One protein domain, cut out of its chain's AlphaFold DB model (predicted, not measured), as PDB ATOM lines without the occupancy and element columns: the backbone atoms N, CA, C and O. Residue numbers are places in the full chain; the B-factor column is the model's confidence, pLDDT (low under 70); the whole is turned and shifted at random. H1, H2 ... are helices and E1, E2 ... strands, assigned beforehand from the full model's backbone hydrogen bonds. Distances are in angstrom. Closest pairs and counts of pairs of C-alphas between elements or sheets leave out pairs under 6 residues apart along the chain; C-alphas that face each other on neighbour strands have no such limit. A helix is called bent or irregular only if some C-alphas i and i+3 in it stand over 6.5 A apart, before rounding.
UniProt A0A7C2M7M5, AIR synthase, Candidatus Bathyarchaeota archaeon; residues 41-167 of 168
ATOM      1  N   ILE A  41     203.852 116.347 210.287       95.38
ATOM      2  CA  ILE A  41     203.419 115.118 209.608       95.38
ATOM      3  C   ILE A  41     204.544 114.080 209.678       95.38
ATOM      4  O   ILE A  41     205.606 114.275 209.098       95.38
ATOM      5  N   TYR A  42     204.287 112.947 210.339       95.50
ATOM      6  CA  TYR A  42     205.299 111.911 210.602       95.50
ATOM      7  C   TYR A  42     205.306 110.744 209.602       95.50
ATOM      8  O   TYR A  42     206.163 109.873 209.695       95.50
ATOM      9  N   VAL A  43     204.374 110.701 208.640       95.12
ATOM     10  CA  VAL A  43     204.116 109.506 207.806       95.12
ATOM     11  C   VAL A  43     205.372 108.979 207.105       95.12
ATOM     12  O   VAL A  43     205.670 107.792 207.200       95.12
ATOM     13  N   LYS A  44     206.123 109.841 206.407       95.00
ATOM     14  CA  LYS A  44     207.310 109.410 205.648       95.00
ATOM     15  C   LYS A  44     208.425 108.917 206.573       95.00
ATOM     16  O   LYS A  44     208.926 107.812 206.376       95.00
ATOM     17  N   SER A  45     208.764 109.704 207.593       94.44
ATOM     18  CA  SER A  45     209.821 109.369 208.551       94.44
ATOM     19  C   SER A  45     209.502 108.091 209.327       94.44
ATOM     20  O   SER A  45     210.365 107.225 209.468       94.44
ATOM     21  N   PHE A  46     208.245 107.916 209.745       96.00
ATOM     22  CA  PHE A  46     207.792 106.699 210.414       96.00
ATOM     23  C   PHE A  46     207.886 105.471 209.504       96.00
ATOM     24  O   PHE A  46     208.481 104.474 209.898       96.00
ATOM     25  N   LEU A  47     207.376 105.537 208.267       96.19
ATOM     26  CA  LEU A  47     207.434 104.402 207.337       96.19
ATOM     27  C   LEU A  47     208.869 103.991 206.985       96.19
ATOM     28  O   LEU A  47     209.127 102.813 206.754       96.19
ATOM     29  N   ASN A  48     209.807 104.937 206.921       95.56
ATOM     30  CA  ASN A  48     211.218 104.624 206.697       95.56
ATOM     31  C   ASN A  48     211.898 104.043 207.943       95.56
ATOM     32  O   ASN A  48     212.746 103.159 207.813       95.56
ATOM     33  N   THR A  49     211.508 104.506 209.130       95.38
ATOM     34  CA  THR A  49     211.977 103.970 210.414       95.38
ATOM     35  C   THR A  49     211.493 102.536 210.608       95.38
ATOM     36  O   THR A  49     212.295 101.640 210.845       95.38
ATOM     37  N   ALA A  50     210.198 102.281 210.403       95.62
ATOM     38  CA  ALA A  50     209.569 100.973 210.596       95.62
ATOM     39  C   ALA A  50     210.099  99.869 209.657       95.62
ATOM     40  O   ALA A  50     209.852  98.692 209.891       95.62
ATOM     41  N   LYS A  51     210.835 100.224 208.594       96.50
ATOM     42  CA  LYS A  51     211.548  99.258 207.734       96.50
ATOM     43  C   LYS A  51     212.882  98.790 208.321       96.50
ATOM     44  O   LYS A  51     213.436  97.814 207.830       96.50
ATOM     45  N   GLN A  52     213.425  99.525 209.287       96.50
ATOM     46  CA  GLN A  52     214.778  99.349 209.817       96.50
ATOM     47  C   GLN A  52     214.783  98.932 211.289       96.50
ATOM     48  O   GLN A  52     215.775  98.380 211.746       96.50
ATOM     49  N   VAL A  53     213.692  99.186 212.014       95.69
ATOM     50  CA  VAL A  53     213.568  98.880 213.445       95.69
ATOM     51  C   VAL A  53     212.310  98.068 213.717       95.69
ATOM     52  O   VAL A  53     211.301  98.204 213.019       95.69
ATOM     53  N   ASN A  54     212.352  97.250 214.764       96.75
ATOM     54  CA  ASN A  54     211.221  96.432 215.174       96.75
ATOM     55  C   ASN A  54     210.246  97.227 216.061       96.75
ATOM     56  O   ASN A  54     210.288  97.176 217.291       96.75
ATOM     57  N   VAL A  55     209.341  97.976 215.430       97.31
ATOM     58  CA  VAL A  55     208.294  98.719 216.147       97.31
ATOM     59  C   VAL A  55     207.238  97.753 216.692       97.31
ATOM     60  O   VAL A  55     206.522  97.101 215.937       97.31
ATOM     61  N   LYS A  56     207.090  97.706 218.020       96.25
ATOM     62  CA  LYS A  56     206.067  96.912 218.728       96.25
ATOM     63  C   LYS A  56     204.723  97.625 218.846       96.25
ATOM     64  O   LYS A  56     203.699  96.992 219.091       96.25
ATOM     65  N   GLY A  57     204.736  98.943 218.717       96.06
ATOM     66  CA  GLY A  57     203.548  99.781 218.734       96.06
ATOM     67  C   GLY A  57     203.900 101.235 218.470       96.06
ATOM     68  O   GLY A  57     205.029 101.661 218.694       96.06
ATOM     69  N   ASP A  58     202.930 101.997 217.998       96.50
ATOM     70  CA  ASP A  58     203.079 103.404 217.658       96.50
ATOM     71  C   ASP A  58     201.843 104.197 218.087       96.50
ATOM     72  O   ASP A  58     200.727 103.676 218.171       96.50
ATOM     73  N   ILE A  59     202.037 105.471 218.426       96.56
ATOM     74  CA  ILE A  59     200.945 106.318 218.888       96.56
ATOM     75  C   ILE A  59     201.153 107.785 218.533       96.56
ATOM     76  O   ILE A  59     202.168 108.404 218.843       96.56
ATOM     77  N   HIS A  60     200.128 108.378 217.922       96.50
ATOM     78  CA  HIS A  60     200.072 109.815 217.671       96.50
ATOM     79  C   HIS A  60     199.497 110.549 218.896       96.50
ATOM     80  O   HIS A  60     198.294 110.435 219.201       96.50
ATOM     81  N   ILE A  61     200.350 111.314 219.581       96.06
ATOM     82  CA  ILE A  61     200.051 112.057 220.811       96.06
ATOM     83  C   ILE A  61     199.286 113.333 220.434       96.06
ATOM     84  O   ILE A  61     199.834 114.345 220.001       96.06
ATOM     85  N   THR A  62     197.961 113.248 220.534       91.31
ATOM     86  CA  THR A  62     197.015 114.284 220.089       91.31
ATOM     87  C   THR A  62     196.017 114.617 221.207       91.31
ATOM     88  O   THR A  62     196.461 115.049 222.261       91.31
ATOM     89  N   GLY A  63     194.698 114.478 221.014       87.62
ATOM     90  CA  GLY A  63     193.718 114.627 222.106       87.62
ATOM     91  C   GLY A  63     193.865 113.499 223.131       87.62
ATOM     92  O   GLY A  63     194.315 112.426 222.757       87.62
ATOM     93  N   ASP A  64     193.555 113.726 224.402       91.62
ATOM     94  CA  ASP A  64     193.874 112.816 225.525       91.62
ATOM     95  C   ASP A  64     195.385 112.565 225.744       91.62
ATOM     96  O   ASP A  64     195.756 111.789 226.621       91.62
ATOM     97  N   ALA A  65     196.253 113.181 224.928       95.88
ATOM     98  CA  ALA A  65     197.709 113.186 225.027       95.88
ATOM     99  C   ALA A  65     198.319 111.878 225.570       95.88
ATOM    100  O   ALA A  65     198.284 110.854 224.882       95.88
ATOM    101  N   TYR A  66     198.862 111.894 226.791       97.44
ATOM    102  CA  TYR A  66     199.526 110.744 227.412       97.44
ATOM    103  C   TYR A  66     198.547 109.682 227.935       97.44
ATOM    104  O   TYR A  66     198.901 108.507 228.018       97.44
ATOM    105  N   VAL A  67     197.285 110.033 228.202       97.38
ATOM    106  CA  VAL A  67     196.238 109.057 228.560       97.38
ATOM    107  C   VAL A  67     195.927 108.131 227.386       97.38
ATOM    108  O   VAL A  67     195.499 106.998 227.599       97.38
ATOM    109  N   LYS A  68     196.208 108.534 226.138       96.69
ATOM    110  CA  LYS A  68     196.027 107.656 224.972       96.69
ATOM    111  C   LYS A  68     196.776 106.325 225.075       96.69
ATOM    112  O   LYS A  68     196.332 105.358 224.454       96.69
ATOM    113  N   PHE A  69     197.868 106.254 225.838       97.19
ATOM    114  CA  PHE A  69     198.620 105.013 226.043       97.19
ATOM    115  C   PHE A  69     197.793 103.923 226.759       97.19
ATOM    116  O   PHE A  69     198.091 102.739 226.611       97.19
ATOM    117  N   ASP A  70     196.668 104.280 227.396       96.12
ATOM    118  CA  ASP A  70     195.647 103.351 227.918       96.12
ATOM    119  C   ASP A  70     195.121 102.392 226.835       96.12
ATOM    120  O   ASP A  70     194.712 101.268 227.123       96.12
ATOM    121  N   ARG A  71     195.178 102.794 225.557       95.81
ATOM    122  CA  ARG A  71     194.843 101.916 224.428       95.81
ATOM    123  C   ARG A  71     195.712 100.663 224.423       95.81
ATOM    124  O   ARG A  71     195.170  99.578 224.262       95.81
ATOM    125  N   PHE A  72     197.017 100.785 224.665       96.56
ATOM    126  CA  PHE A  72     197.908  99.626 224.755       96.56
ATOM    127  C   PHE A  72     197.596  98.765 225.981       96.56
ATOM    128  O   PHE A  72     197.573  97.542 225.872       96.56
ATOM    129  N   MET A  73     197.274  99.388 227.118       95.94
ATOM    130  CA  MET A  73     196.927  98.685 228.363       95.94
ATOM    131  C   MET A  73     195.638  97.859 228.239       95.94
ATOM    132  O   MET A  73     195.496  96.809 228.863       95.94
ATOM    133  N   LYS A  74     194.699  98.299 227.393       94.44
ATOM    134  CA  LYS A  74     193.484  97.535 227.062       94.44
ATOM    135  C   LYS A  74     193.773  96.277 226.244       94.44
ATOM    136  O   LYS A  74     193.068  95.284 226.414       94.44
ATOM    137  N   PHE A  75     194.784  96.311 225.376       92.56
ATOM    138  CA  PHE A  75     195.190  95.154 224.571       92.56
ATOM    139  C   PHE A  75     196.128  94.211 225.327       92.56
ATOM    140  O   PHE A  75     196.030  92.997 225.165       92.56
ATOM    141  N   SER A  76     197.004  94.752 226.173       92.75
ATOM    142  CA  SER A  76     197.971  93.989 226.958       92.75
ATOM    143  C   SER A  76     197.757  94.257 228.444       92.75
ATOM    144  O   SER A  76     198.197  95.268 228.991       92.75
ATOM    145  N   LYS A  77     197.022  93.362 229.110       90.19
ATOM    146  CA  LYS A  77     196.690  93.531 230.528       90.19
ATOM    147  C   LYS A  77     197.950  93.487 231.391       90.19
ATOM    148  O   LYS A  77     198.807  92.632 231.201       90.19
ATOM    149  N   GLY A  78     198.003  94.372 232.382       91.44
ATOM    150  CA  GLY A  78     199.094  94.444 233.354       91.44
ATOM    151  C   GLY A  78     200.226  95.389 232.960       91.44
ATOM    152  O   GLY A  78     200.997  95.767 233.834       91.44
ATOM    153  N   ILE A  79     200.305  95.844 231.704       96.62
ATOM    154  CA  ILE A  79     201.296  96.864 231.347       96.62
ATOM    155  C   ILE A  79     200.860  98.248 231.844       96.62
ATOM    156  O   ILE A  79     199.669  98.552 231.916       96.62
ATOM    157  N   GLY A  80     201.834  99.090 232.158       98.12
ATOM    158  CA  GLY A  80     201.692 100.512 232.440       98.12
ATOM    159  C   GLY A  80     202.762 101.321 231.710       98.12
ATOM    160  O   GLY A  80     203.591 100.769 230.987       98.12
ATOM    161  N   PHE A  81     202.760 102.635 231.909       98.44
ATOM    162  CA  PHE A  81     203.696 103.562 231.274       98.44
ATOM    163  C   PHE A  81     204.199 104.584 232.286       98.44
ATOM    164  O   PHE A  81     203.429 105.089 233.099       98.44
ATOM    165  N   GLU A  82     205.487 104.899 232.221       98.56
ATOM    166  CA  GLU A  82     206.118 105.918 233.054       98.56
ATOM    167  C   GLU A  82     206.906 106.878 232.164       98.56
ATOM    168  O   GLU A  82     207.813 106.461 231.446       98.56
ATOM    169  N   PHE A  83     206.525 108.154 232.181       98.56
ATOM    170  CA  PHE A  83     207.113 109.216 231.363       98.56
ATOM    171  C   PHE A  83     207.916 110.173 232.233       98.56
ATOM    172  O   PHE A  83     207.465 110.554 233.313       98.56
ATOM    173  N   ASN A  84     209.094 110.575 231.772       97.75
ATOM    174  CA  ASN A  84     210.027 111.389 232.557       97.75
ATOM    175  C   ASN A  84     210.777 112.444 231.735       97.75
ATOM    176  O   ASN A  84     211.579 113.187 232.297       97.75
ATOM    177  N   ASN A  85     210.512 112.531 230.433       97.75
ATOM    178  CA  ASN A  85     211.149 113.485 229.540       97.75
ATOM    179  C   ASN A  85     210.080 114.205 228.709       97.75
ATOM    180  O   ASN A  85     209.379 113.605 227.893       97.75
ATOM    181  N   PHE A  86     209.962 115.510 228.941       97.62
ATOM    182  CA  PHE A  86     209.004 116.403 228.298       97.62
ATOM    183  C   PHE A  86     209.758 117.626 227.778       97.62
ATOM    184  O   PHE A  86     210.590 118.182 228.494       97.62
ATOM    185  N   LYS A  87     209.437 118.068 226.558       96.38
ATOM    186  CA  LYS A  87     210.056 119.239 225.913       96.38
ATOM    187  C   LYS A  87     208.980 120.218 225.414       96.38
ATOM    188  O   LYS A  87     208.864 120.434 224.207       96.38
ATOM    189  N   PRO A  88     208.123 120.756 226.303       96.31
ATOM    190  CA  PRO A  88     207.023 121.613 225.882       96.31
ATOM    191  C   PRO A  88     207.534 122.913 225.249       96.31
ATOM    192  O   PRO A  88     208.437 123.557 225.777       96.31
ATOM    193  N   GLN A  89     206.915 123.327 224.142       95.38
ATOM    194  CA  GLN A  89     207.126 124.653 223.564       95.38
ATOM    195  C   GLN A  89     206.584 125.754 224.503       95.38
ATOM    196  O   GLN A  89     205.623 125.498 225.242       95.38
ATOM    197  N   PRO A  90     207.120 126.994 224.443       96.50
ATOM    198  CA  PRO A  90     206.754 128.089 225.354       96.50
ATOM    199  C   PRO A  90     205.251 128.375 225.464       96.50
ATOM    200  O   PRO A  90     204.766 128.763 226.528       96.50
ATOM    201  N   ILE A  91     204.481 128.129 224.396       96.38
ATOM    202  CA  ILE A  91     203.023 128.318 224.393       96.38
ATOM    203  C   ILE A  91     202.305 127.503 225.476       96.38
ATOM    204  O   ILE A  91     201.320 127.980 226.036       96.38
ATOM    205  N   PHE A  92     202.794 126.314 225.836       96.38
ATOM    206  CA  PHE A  92     202.162 125.510 226.886       96.38
ATOM    207  C   PHE A  92     202.307 126.150 228.266       96.38
ATOM    208  O   PHE A  92     201.332 126.218 229.017       96.38
ATOM    209  N   ASP A  93     203.490 126.676 228.580       96.06
ATOM    210  CA  ASP A  93     203.709 127.407 229.827       96.06
ATOM    211  C   ASP A  93     202.930 128.729 229.842       96.06
ATOM    212  O   ASP A  93     202.382 129.096 230.883       96.06
ATOM    213  N   LEU A  94     202.816 129.418 228.700       97.19
ATOM    214  CA  LEU A  94     201.990 130.623 228.575       97.19
ATOM    215  C   LEU A  94     200.521 130.329 228.904       97.19
ATOM    216  O   LEU A  94     199.921 131.046 229.705       97.19
ATOM    217  N   ILE A  95     199.950 129.264 228.330       96.62
ATOM    218  CA  ILE A  95     198.572 128.830 228.605       96.62
ATOM    219  C   ILE A  95     198.398 128.545 230.098       96.62
ATOM    220  O   ILE A  95     197.475 129.071 230.721       96.62
ATOM    221  N   GLN A  96     199.295 127.748 230.685       96.69
ATOM    222  CA  GLN A  96     199.179 127.336 232.081       96.69
ATOM    223  C   GLN A  96     199.270 128.528 233.047       96.69
ATOM    224  O   GLN A  96     198.488 128.611 233.992       96.69
ATOM    225  N   LYS A  97     200.188 129.473 232.794       96.12
ATOM    226  CA  LYS A  97     200.359 130.687 233.612       96.12
ATOM    227  C   LYS A  97     199.217 131.686 233.445       96.12
ATOM    228  O   LYS A  97     198.886 132.380 234.398       96.12
ATOM    229  N   THR A  98     198.619 131.752 232.256       96.62
ATOM    230  CA  THR A  98     197.541 132.704 231.957       96.62
ATOM    231  C   THR A  98     196.197 132.252 232.529       96.62
ATOM    232  O   THR A  98     195.384 133.095 232.896       96.62
ATOM    233  N   ALA A  99     195.946 130.944 232.647       96.31
ATOM    234  CA  ALA A  99     194.646 130.430 233.087       96.31
ATOM    235  C   ALA A  99     194.141 131.002 234.437       96.31
ATOM    236  O   ALA A  99     192.980 131.418 234.477       96.31
ATOM    237  N   PRO A 100     194.969 131.121 235.498       95.38
ATOM    238  CA  PRO A 100     194.579 131.786 236.749       95.38
ATOM    239  C   PRO A 100     194.173 133.251 236.599       95.38
ATOM    240  O   PRO A 100     193.277 133.717 237.299       95.38
ATOM    241  N   GLU A 101     194.795 133.986 235.675       94.00
ATOM    242  CA  GLU A 101     194.517 135.411 235.471       94.00
ATOM    243  C   GLU A 101     193.129 135.661 234.865       94.00
ATOM    244  O   GLU A 101     192.554 136.731 235.049       94.00
ATOM    245  N   VAL A 102     192.573 134.660 234.178       93.75
ATOM    246  CA  VAL A 102     191.260 134.719 233.518       93.75
ATOM    247  C   VAL A 102     190.195 133.895 234.255       93.75
ATOM    248  O   VAL A 102     189.153 133.558 233.696       93.75
ATOM    249  N   GLY A 103     190.443 133.568 235.531       88.25
ATOM    250  CA  GLY A 103     189.478 132.904 236.415       88.25
ATOM    251  C   GLY A 103     189.371 131.384 236.247       88.25
ATOM    252  O   GLY A 103     188.376 130.798 236.672       88.25
ATOM    253  N   GLY A 104     190.364 130.742 235.626       90.25
ATOM    254  CA  GLY A 104     190.471 129.287 235.518       90.25
ATOM    255  C   GLY A 104     191.666 128.718 236.284       90.25
ATOM    256  O   GLY A 104     192.445 129.435 236.894       90.25
ATOM    257  N   GLU A 105     191.851 127.406 236.220       94.19
ATOM    258  CA  GLU A 105     193.068 126.738 236.682       94.19
ATOM    259  C   GLU A 105     193.360 125.581 235.727       94.19
ATOM    260  O   GLU A 105     192.445 124.865 235.318       94.19
ATOM    261  N   ILE A 106     194.629 125.407 235.352       95.75
ATOM    262  CA  ILE A 106     195.072 124.247 234.580       95.75
ATOM    263  C   ILE A 106     196.233 123.604 235.330       95.75
ATOM    264  O   ILE A 106     197.354 124.117 235.365       95.75
ATOM    265  N   THR A 107     195.951 122.464 235.952       96.38
ATOM    266  CA  THR A 107     196.952 121.706 236.702       96.38
ATOM    267  C   THR A 107     197.974 121.073 235.756       96.38
ATOM    268  O   THR A 107     197.724 120.894 234.566       96.38
ATOM    269  N   ASP A 108     199.136 120.691 236.289       97.38
ATOM    270  CA  ASP A 108     200.146 119.944 235.524       97.38
ATOM    271  C   ASP A 108     199.578 118.634 234.944       97.38
ATOM    272  O   ASP A 108     199.913 118.232 233.831       97.38
ATOM    273  N   GLU A 109     198.685 117.982 235.690       96.94
ATOM    274  CA  GLU A 109     197.978 116.782 235.248       96.94
ATOM    275  C   GLU A 109     197.057 117.082 234.059       96.94
ATOM    276  O   GLU A 109     197.097 116.363 233.064       96.94
ATOM    277  N   GLU A 110     196.280 118.165 234.118       95.81
ATOM    278  CA  GLU A 110     195.409 118.570 233.013       95.81
ATOM    279  C   GLU A 110     196.218 118.951 231.764       95.81
ATOM    280  O   GLU A 110     195.853 118.564 230.653       95.81
ATOM    281  N   MET A 111     197.375 119.607 231.932       97.25
ATOM    282  CA  MET A 111     198.299 119.884 230.825       97.25
ATOM    283  C   MET A 111     198.715 118.592 230.107       97.25
ATOM    284  O   MET A 111     198.632 118.515 228.883       97.25
ATOM    285  N   LEU A 112     199.097 117.558 230.861       97.38
ATOM    286  CA  LEU A 112     199.535 116.258 230.334       97.38
ATOM    287  C   LEU A 112     198.395 115.382 229.790       97.38
ATOM    288  O   LEU A 112     198.648 114.449 229.024       97.38
ATOM    289  N   LYS A 113     197.145 115.655 230.177       96.12
ATOM    290  CA  LYS A 113     195.951 114.983 229.638       96.12
ATOM    291  C   LYS A 113     195.430 115.652 228.372       96.12
ATOM    292  O   LYS A 113     194.893 114.970 227.504       96.12
ATOM    293  N   THR A 114     195.613 116.961 228.237       95.19
ATOM    294  CA  THR A 114     195.031 117.735 227.135       95.19
ATOM    295  C   THR A 114     196.030 118.031 226.013       95.19
ATOM    296  O   THR A 114     195.656 118.009 224.833       95.19
ATOM    297  N   PHE A 115     197.298 118.281 226.344       97.12
ATOM    298  CA  PHE A 115     198.329 118.688 225.392       97.12
ATOM    299  C   PHE A 115     199.436 117.650 225.253       97.12
ATOM    300  O   PHE A 115     199.744 116.894 226.167       97.12
ATOM    301  N   ASN A 116     200.078 117.644 224.087       97.06
ATOM    302  CA  ASN A 116     201.163 116.715 223.778       97.06
ATOM    303  C   ASN A 116     202.479 117.021 224.526       97.06
ATOM    304  O   ASN A 116     203.386 116.198 224.517       97.06
ATOM    305  N   MET A 117     202.576 118.194 225.165       97.19
ATOM    306  CA  MET A 117     203.712 118.652 225.975       97.19
ATOM    307  C   MET A 117     205.083 118.487 225.297       97.19
ATOM    308  O   MET A 117     206.080 118.174 225.948       97.19
ATOM    309  N   GLY A 118     205.123 118.717 223.982       95.44
ATOM    310  CA  GLY A 118     206.347 118.713 223.176       95.44
ATOM    311  C   GLY A 118     206.500 117.506 222.259       95.44
ATOM    312  O   GLY A 118     207.063 117.634 221.173       95.44
ATOM    313  N   TRP A 119     205.940 116.354 222.629       97.25
ATOM    314  CA  TRP A 119     206.104 115.117 221.868       97.25
ATOM    315  C   TRP A 119     204.853 114.798 221.060       97.25
ATOM    316  O   TRP A 119     203.813 114.475 221.617       97.25
ATOM    317  N   GLY A 120     204.936 114.878 219.731       96.81
ATOM    318  CA  GLY A 120     203.780 114.646 218.856       96.81
ATOM    319  C   GLY A 120     203.511 113.176 218.530       96.81
ATOM    320  O   GLY A 120     202.372 112.814 218.255       96.81
ATOM    321  N   PHE A 121     204.525 112.314 218.553       97.62
ATOM    322  CA  PHE A 121     204.425 110.917 218.130       97.62
ATOM    323  C   PHE A 121     205.365 110.056 218.974       97.62
ATOM    324  O   PHE A 121     206.440 110.516 219.347       97.62
ATOM    325  N   ALA A 122     204.969 108.820 219.267       97.81
ATOM    326  CA  ALA A 122     205.778 107.864 220.012       97.81
ATOM    327  C   ALA A 122     205.791 106.501 219.322       97.81
ATOM    328  O   ALA A 122     204.799 106.086 218.721       97.81
ATOM    329  N   VAL A 123     206.909 105.795 219.463       97.69
ATOM    330  CA  VAL A 123     207.070 104.392 219.076       97.69
ATOM    331  C   VAL A 123     207.531 103.584 220.284       97.69
ATOM    332  O   VAL A 123     208.206 104.100 221.173       97.69
ATOM    333  N   ILE A 124     207.139 102.317 220.326       97.75
ATOM    334  CA  ILE A 124     207.500 101.345 221.351       97.75
ATOM    335  C   ILE A 124     208.433 100.330 220.696       97.75
ATOM    336  O   ILE A 124     208.054  99.690 219.717       97.75
ATOM    337  N   VAL A 125     209.624 100.162 221.261       98.25
ATOM    338  CA  VAL A 125     210.659  99.223 220.802       98.25
ATOM    339  C   VAL A 125     211.209  98.426 221.983       98.25
ATOM    340  O   VAL A 125     210.841  98.682 223.135       98.25
ATOM    341  N   ASP A 126     212.056  97.430 221.721       97.88
ATOM    342  CA  ASP A 126     212.786  96.771 222.802       97.88
ATOM    343  C   ASP A 126     213.752  97.731 223.498       97.88
ATOM    344  O   ASP A 126     214.359  98.600 222.876       97.88
ATOM    345  N   LYS A 127     213.949  97.537 224.809       97.12
ATOM    346  CA  LYS A 127     214.872  98.360 225.608       97.12
ATOM    347  C   LYS A 127     216.296  98.355 225.036       97.12
ATOM    348  O   LYS A 127     217.016  99.334 225.184       97.12
ATOM    349  N   THR A 128     216.703  97.254 224.411       97.75
ATOM    350  CA  THR A 128     218.026  97.097 223.797       97.75
ATOM    351  C   THR A 128     218.158  97.798 222.446       97.75
ATOM    352  O   THR A 128     219.270  97.914 221.957       97.75
ATOM    353  N   GLU A 129     217.054  98.250 221.845       97.56
ATOM    354  CA  GLU A 129     217.012  98.871 220.512       97.56
ATOM    355  C   GLU A 129     216.786 100.392 220.574       97.56
ATOM    356  O   GLU A 129     216.596 101.024 219.536       97.56
ATOM    357  N   VAL A 130     216.762 100.995 221.771       97.81
ATOM    358  CA  VAL A 130     216.409 102.416 221.964       97.81
ATOM    359  C   VAL A 130     217.363 103.342 221.206       97.81
ATOM    360  O   VAL A 130     216.899 104.137 220.391       97.81
ATOM    361  N   ASP A 131     218.671 103.208 221.427       97.94
ATOM    362  CA  ASP A 131     219.675 104.102 220.832       97.94
ATOM    363  C   ASP A 131     219.725 103.959 219.303       97.94
ATOM    364  O   ASP A 131     219.729 104.953 218.575       97.94
ATOM    365  N   ASP A 132     219.665 102.720 218.806       97.81
ATOM    366  CA  ASP A 132     219.607 102.435 217.370       97.81
ATOM    367  C   ASP A 132     218.333 103.014 216.739       97.81
ATOM    368  O   ASP A 132     218.371 103.587 215.648       97.81
ATOM    369  N   THR A 133     217.200 102.917 217.440       97.94
ATOM    370  CA  THR A 133     215.925 103.471 216.978       97.94
ATOM    371  C   THR A 133     215.970 104.990 216.896       97.94
ATOM    372  O   THR A 133     215.546 105.545 215.882       97.94
ATOM    373  N   ILE A 134     216.507 105.665 217.915       98.12
ATOM    374  CA  ILE A 134     216.689 107.122 217.906       98.12
ATOM    375  C   ILE A 134     217.569 107.521 216.717       98.12
ATOM    376  O   ILE A 134     217.148 108.341 215.902       98.12
ATOM    377  N   ALA A 135     218.715 106.860 216.530       98.06
ATOM    378  CA  ALA A 135     219.617 107.147 215.419       98.06
ATOM    379  C   ALA A 135     218.958 106.942 214.040       98.06
ATOM    380  O   ALA A 135     219.226 107.692 213.099       98.06
ATOM    381  N   VAL A 136     218.089 105.936 213.886       97.69
ATOM    382  CA  VAL A 136     217.317 105.732 212.650       97.69
ATOM    383  C   VAL A 136     216.274 106.834 212.450       97.69
ATOM    384  O   VAL A 136     216.122 107.311 211.323       97.69
ATOM    385  N   ILE A 137     215.557 107.252 213.496       97.25
ATOM    386  CA  ILE A 137     214.543 108.312 213.389       97.25
ATOM    387  C   ILE A 137     215.199 109.651 213.024       97.25
ATOM    388  O   ILE A 137     214.718 110.334 212.117       97.25
ATOM    389  N   GLU A 138     216.329 109.982 213.646       97.25
ATOM    390  CA  GLU A 138     217.077 111.214 213.374       97.25
ATOM    391  C   GLU A 138     217.626 111.258 211.945       97.25
ATOM    392  O   GLU A 138     217.527 112.285 211.275       97.25
ATOM    393  N   LYS A 139     218.093 110.120 211.409       96.50
ATOM    394  CA  LYS A 139     218.454 109.985 209.981       96.50
ATOM    395  C   LYS A 139     217.278 110.214 209.024       96.50
ATOM    396  O   LYS A 139     217.503 110.379 207.829       96.50
ATOM    397  N   ASN A 140     216.041 110.180 209.521       93.94
ATOM    398  CA  ASN A 140     214.816 110.463 208.772       93.94
ATOM    399  C   ASN A 140     214.228 111.853 209.105       93.94
ATOM    400  O   ASN A 140     213.009 112.047 208.999       93.94
ATOM    401  N   ASP A 141     215.089 112.802 209.492       92.56
ATOM    402  CA  ASP A 141     214.798 114.230 209.687       92.56
ATOM    403  C   ASP A 141     213.758 114.527 210.785       92.56
ATOM    404  O   ASP A 141     212.957 115.470 210.713       92.56
ATOM    405  N   VAL A 142     213.738 113.705 211.836       95.31
ATOM    406  CA  VAL A 142     212.869 113.895 213.001       95.31
ATOM    407  C   VAL A 142     213.696 113.795 214.276       95.31
ATOM    408  O   VAL A 142     214.345 112.786 214.506       95.31
ATOM    409  N   GLU A 143     213.641 114.827 215.122       95.94
ATOM    410  CA  GLU A 143     214.187 114.749 216.482       95.94
ATOM    411  C   GLU A 143     213.461 113.653 217.270       95.94
ATOM    412  O   GLU A 143     212.224 113.599 217.280       95.94
ATOM    413  N   ALA A 144     214.235 112.801 217.934       97.38
ATOM    414  CA  ALA A 144     213.734 111.722 218.763       97.38
ATOM    415  C   ALA A 144     214.512 111.652 220.071       97.38
ATOM    416  O   ALA A 144     215.670 112.043 220.153       97.38
ATOM    417  N   ASP A 145     213.851 111.152 221.104       98.19
ATOM    418  CA  ASP A 145     214.452 110.937 222.411       98.19
ATOM    419  C   ASP A 145     213.653 109.854 223.142       98.19
ATOM    420  O   ASP A 145     212.488 109.587 222.813       98.19
ATOM    421  N   GLN A 146     214.251 109.236 224.156       98.38
ATOM    422  CA  GLN A 146     213.507 108.353 225.037       98.38
ATOM    423  C   GLN A 146     212.607 109.197 225.947       98.38
ATOM    424  O   GLN A 146     213.075 109.933 226.816       98.38
ATOM    425  N   ILE A 147     211.290 109.061 225.773       97.81
ATOM    426  CA  ILE A 147     210.307 109.836 226.551       97.81
ATOM    427  C   ILE A 147     209.822 109.128 227.827       97.81
ATOM    428  O   ILE A 147     209.183 109.740 228.685       97.81
ATOM    429  N   GLY A 148     210.088 107.822 227.939       98.00
ATOM    430  CA  GLY A 148     209.623 106.993 229.044       98.00
ATOM    431  C   GLY A 148     209.887 105.498 228.862       98.00
ATOM    432  O   GLY A 148     210.684 105.076 228.018       98.00
ATOM    433  N   THR A 149     209.201 104.690 229.670       98.31
ATOM    434  CA  THR A 149     209.316 103.224 229.701       98.31
ATOM    435  C   THR A 149     207.971 102.542 229.939       98.31
ATOM    436  O   THR A 149     207.083 103.096 230.590       98.31
ATOM    437  N   ILE A 150     207.841 101.303 229.464       98.00
ATOM    438  CA  ILE A 150     206.745 100.405 229.851       98.00
ATOM    439  C   ILE A 150     207.036  99.826 231.239       98.00
ATOM    440  O   ILE A 150     208.174  99.479 231.546       98.00
ATOM    441  N   THR A 151     205.998  99.704 232.061       97.62
ATOM    442  CA  THR A 151     206.047  99.109 233.403       97.62
ATOM    443  C   THR A 151     205.004  97.998 233.539       97.62
ATOM    444  O   THR A 151     204.220  97.760 232.622       97.62
ATOM    445  N   ASP A 152     204.970  97.322 234.682       96.25
ATOM    446  CA  ASP A 152     203.976  96.310 235.074       96.25
ATOM    447  C   ASP A 152     202.940  96.856 236.079       96.25
ATOM    448  O   ASP A 152     202.214  96.115 236.741       96.25
ATOM    449  N   THR A 153     202.867  98.183 236.220       95.62
ATOM    450  CA  THR A 153     202.059  98.830 237.265       95.62
ATOM    451  C   THR A 153     200.569  98.904 236.942       95.62
ATOM    452  O   THR A 153     199.774  99.235 237.824       95.62
ATOM    453  N   GLY A 154     200.178  98.662 235.684       96.56
ATOM    454  CA  GLY A 154     198.809  98.885 235.218       96.56
ATOM    455  C   GLY A 154     198.359 100.350 235.294       96.56
ATOM    456  O   GLY A 154     197.159 100.600 235.374       96.56
ATOM    457  N   ARG A 155     199.298 101.306 235.322       97.44
ATOM    458  CA  ARG A 155     199.046 102.748 235.478       97.44
ATOM    459  C   ARG A 155     199.826 103.570 234.461       97.44
ATOM    460  O   ARG A 155     200.843 103.112 233.942       97.44
ATOM    461  N   ILE A 156     199.381 104.802 234.234       98.38
ATOM    462  CA  ILE A 156     200.120 105.814 233.476       98.38
ATOM    463  C   ILE A 156     200.615 106.883 234.445       98.38
ATOM    464  O   ILE A 156     199.823 107.597 235.062       98.38
ATOM    465  N   ILE A 157     201.933 106.993 234.571       98.56
ATOM    466  CA  ILE A 157     202.614 107.888 235.503       98.56
ATOM    467  C   ILE A 157     203.461 108.886 234.715       98.56
ATOM    468  O   ILE A 157     204.151 108.515 233.769       98.56
ATOM    469  N   ALA A 158     203.442 110.149 235.130       98.50
ATOM    470  CA  ALA A 158     204.325 111.182 234.608       98.50
ATOM    471  C   ALA A 158     205.153 111.816 235.732       98.50
ATOM    472  O   ALA A 158     204.613 112.204 236.768       98.50
ATOM    473  N   HIS A 159     206.455 111.950 235.506       98.25
ATOM    474  CA  HIS A 159     207.376 112.717 236.341       98.25
ATOM    475  C   HIS A 159     207.583 114.083 235.711       98.25
ATOM    476  O   HIS A 159     208.329 114.221 234.746       98.25
ATOM    477  N   TYR A 160     206.899 115.093 236.236       97.62
ATOM    478  CA  TYR A 160     206.895 116.433 235.656       97.62
ATOM    479  C   TYR A 160     207.018 117.492 236.750       97.62
ATOM    480  O   TYR A 160     206.346 117.406 237.777       97.62
ATOM    481  N   LYS A 161     207.909 118.476 236.554       95.06
ATOM    482  CA  LYS A 161     208.193 119.554 237.525       95.06
ATOM    483  C   LYS A 161     208.445 119.025 238.955       95.06
ATOM    484  O   LYS A 161     207.896 119.548 239.922       95.06
ATOM    485  N   ASN A 162     209.263 117.973 239.087       94.44
ATOM    486  CA  ASN A 162     209.581 117.271 240.347       94.44
ATOM    487  C   ASN A 162     208.379 116.625 241.066       94.44
ATOM    488  O   ASN A 162     208.464 116.303 242.251       94.44
ATOM    489  N   LYS A 163     207.257 116.415 240.367       96.81
ATOM    490  CA  LYS A 163     206.067 115.733 240.885       96.81
ATOM    491  C   LYS A 163     205.878 114.397 240.181       96.81
ATOM    492  O   LYS A 163     206.116 114.288 238.982       96.81
ATOM    493  N   LYS A 164     205.372 113.412 240.922       97.81
ATOM    494  CA  LYS A 164     204.865 112.149 240.379       97.81
ATOM    495  C   LYS A 164     203.350 112.256 240.216       97.81
ATOM    496  O   LYS A 164     202.633 112.333 241.210       97.81
ATOM    497  N   LEU A 165     202.879 112.275 238.976       98.19
ATOM    498  CA  LEU A 165     201.478 112.477 238.611       98.19
ATOM    499  C   LEU A 165     200.877 111.162 238.106       98.19
ATOM    500  O   LEU A 165     201.462 110.505 237.244       98.19
ATOM    501  N   LEU A 166     199.714 110.782 238.635       97.69
ATOM    502  CA  LEU A 166     198.940 109.641 238.148       97.69
ATOM    503  C   LEU A 166     197.966 110.134 237.078       97.69
ATOM    504  O   LEU A 166     197.003 110.821 237.397       97.69
ATOM    505  N   LEU A 167     198.210 109.787 235.817       96.81
ATOM    506  CA  LEU A 167     197.355 110.207 234.704       96.81
ATOM    507  C   LEU A 167     196.203 109.223 234.453       96.81
ATOM    508  O   LEU A 167     195.135 109.639 233.992       96.81
TER     509      LEU A 167
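This is residues 41 to 167 of the 168 residues of the protein "AIR synthase" of Candidatus Bathyarchaeota archaeon (UniProt A0A7C2M7M5). A mixed sheet of four short strands, E4, E2, E5 and E6, has helix H2 packed along one face, and H2 also packs on E1 of a separate two-stranded antiparallel sheet, E1 and E3. H1 and H5 pack together at one end of the longest axis; H3 lies at the other end, with the short H4 between it and the E6 edge of the larger sheet. The printed part has 127 residues, with five named helices and six named strands in the order H1 E1 H2 E2 H3 H4 E3 H5 E4 E5 E6; the class is mixed, helices and strands. It is compact, with a radius of gyration of the C-alphas of 15.5 A, and spans 50 by 34 by 23 A.

H1, residues 43 to 49, begins at C-alpha 43 (204.116, 109.506, 207.806). E1 is residues 57 to 60. H2, residues 65 to 75, is 18.2 A long. E2 is residues 80 to 83. H3, residues 90 to 102, is 18.7 A long and only just irregular: C-alphas 97 and 100 are 6.7 A apart. H4 is residues 108 to 114 and E3 residues 121 to 124. H5, residues 127 to 138, is 17.9 A long and irregular, with C-alphas 128 and 131 7.8 A apart. E4 is residues 148 to 151. E5, residues 156 to 160, is 12.8 A long. E6, residues 163 to 166, ends at C-alpha 166 (198.940, 109.641, 238.148).

In the sheet E4 E2 E5 E6, E4 and E2 are antiparallel, with N 82 and O 149 2.9 A apart. E2 and E5 are parallel, with N 157 and O 81 at 2.8 A. E5 and E6 form a hairpin, with N 158 and O 165 at 2.9 A. H2 is on this sheet at a height of 8.2 A, over E5 and, only just, over E2, with 3 of its C-alphas; it runs along the strands, at 16 degrees to E5 on the local plane. The closest C-alphas of H2 and E1, those of Phe 69 and Ile 59, are 7.6 A apart. E1 and E3 are antiparallel, with N 59 and O 122 at 2.8 A. H4 only grazes the larger sheet and touches H2, the C-alphas of Lys 113 and Ala 65 being closest at 5.3 A. H3 and H4 are close but not clearly touching; their closest C-alphas, Gln 96 and Met 111, are 7.6 A apart. H5 touches H1 with residues 133 to 137 alone, at a steep tilt of 52 degrees, opposite ways; the closest C-alphas, Ile 137 and Thr 49, are 5.9 A apart. Every O i to N i+4 pair is within hydrogen-bond range in H1 and H4, but 3 of 7 in H2, where 8 of 8 O i to N i+3 pairs are, 7 of 9 in H3 and 6 of 8 in H5.

The two C-alphas farthest apart, Gln 52 and Gly 103, are 49.7 A apart. The printed part has no cut and no long link. Its mean pLDDT is 96.3, and no printed residue is under 70.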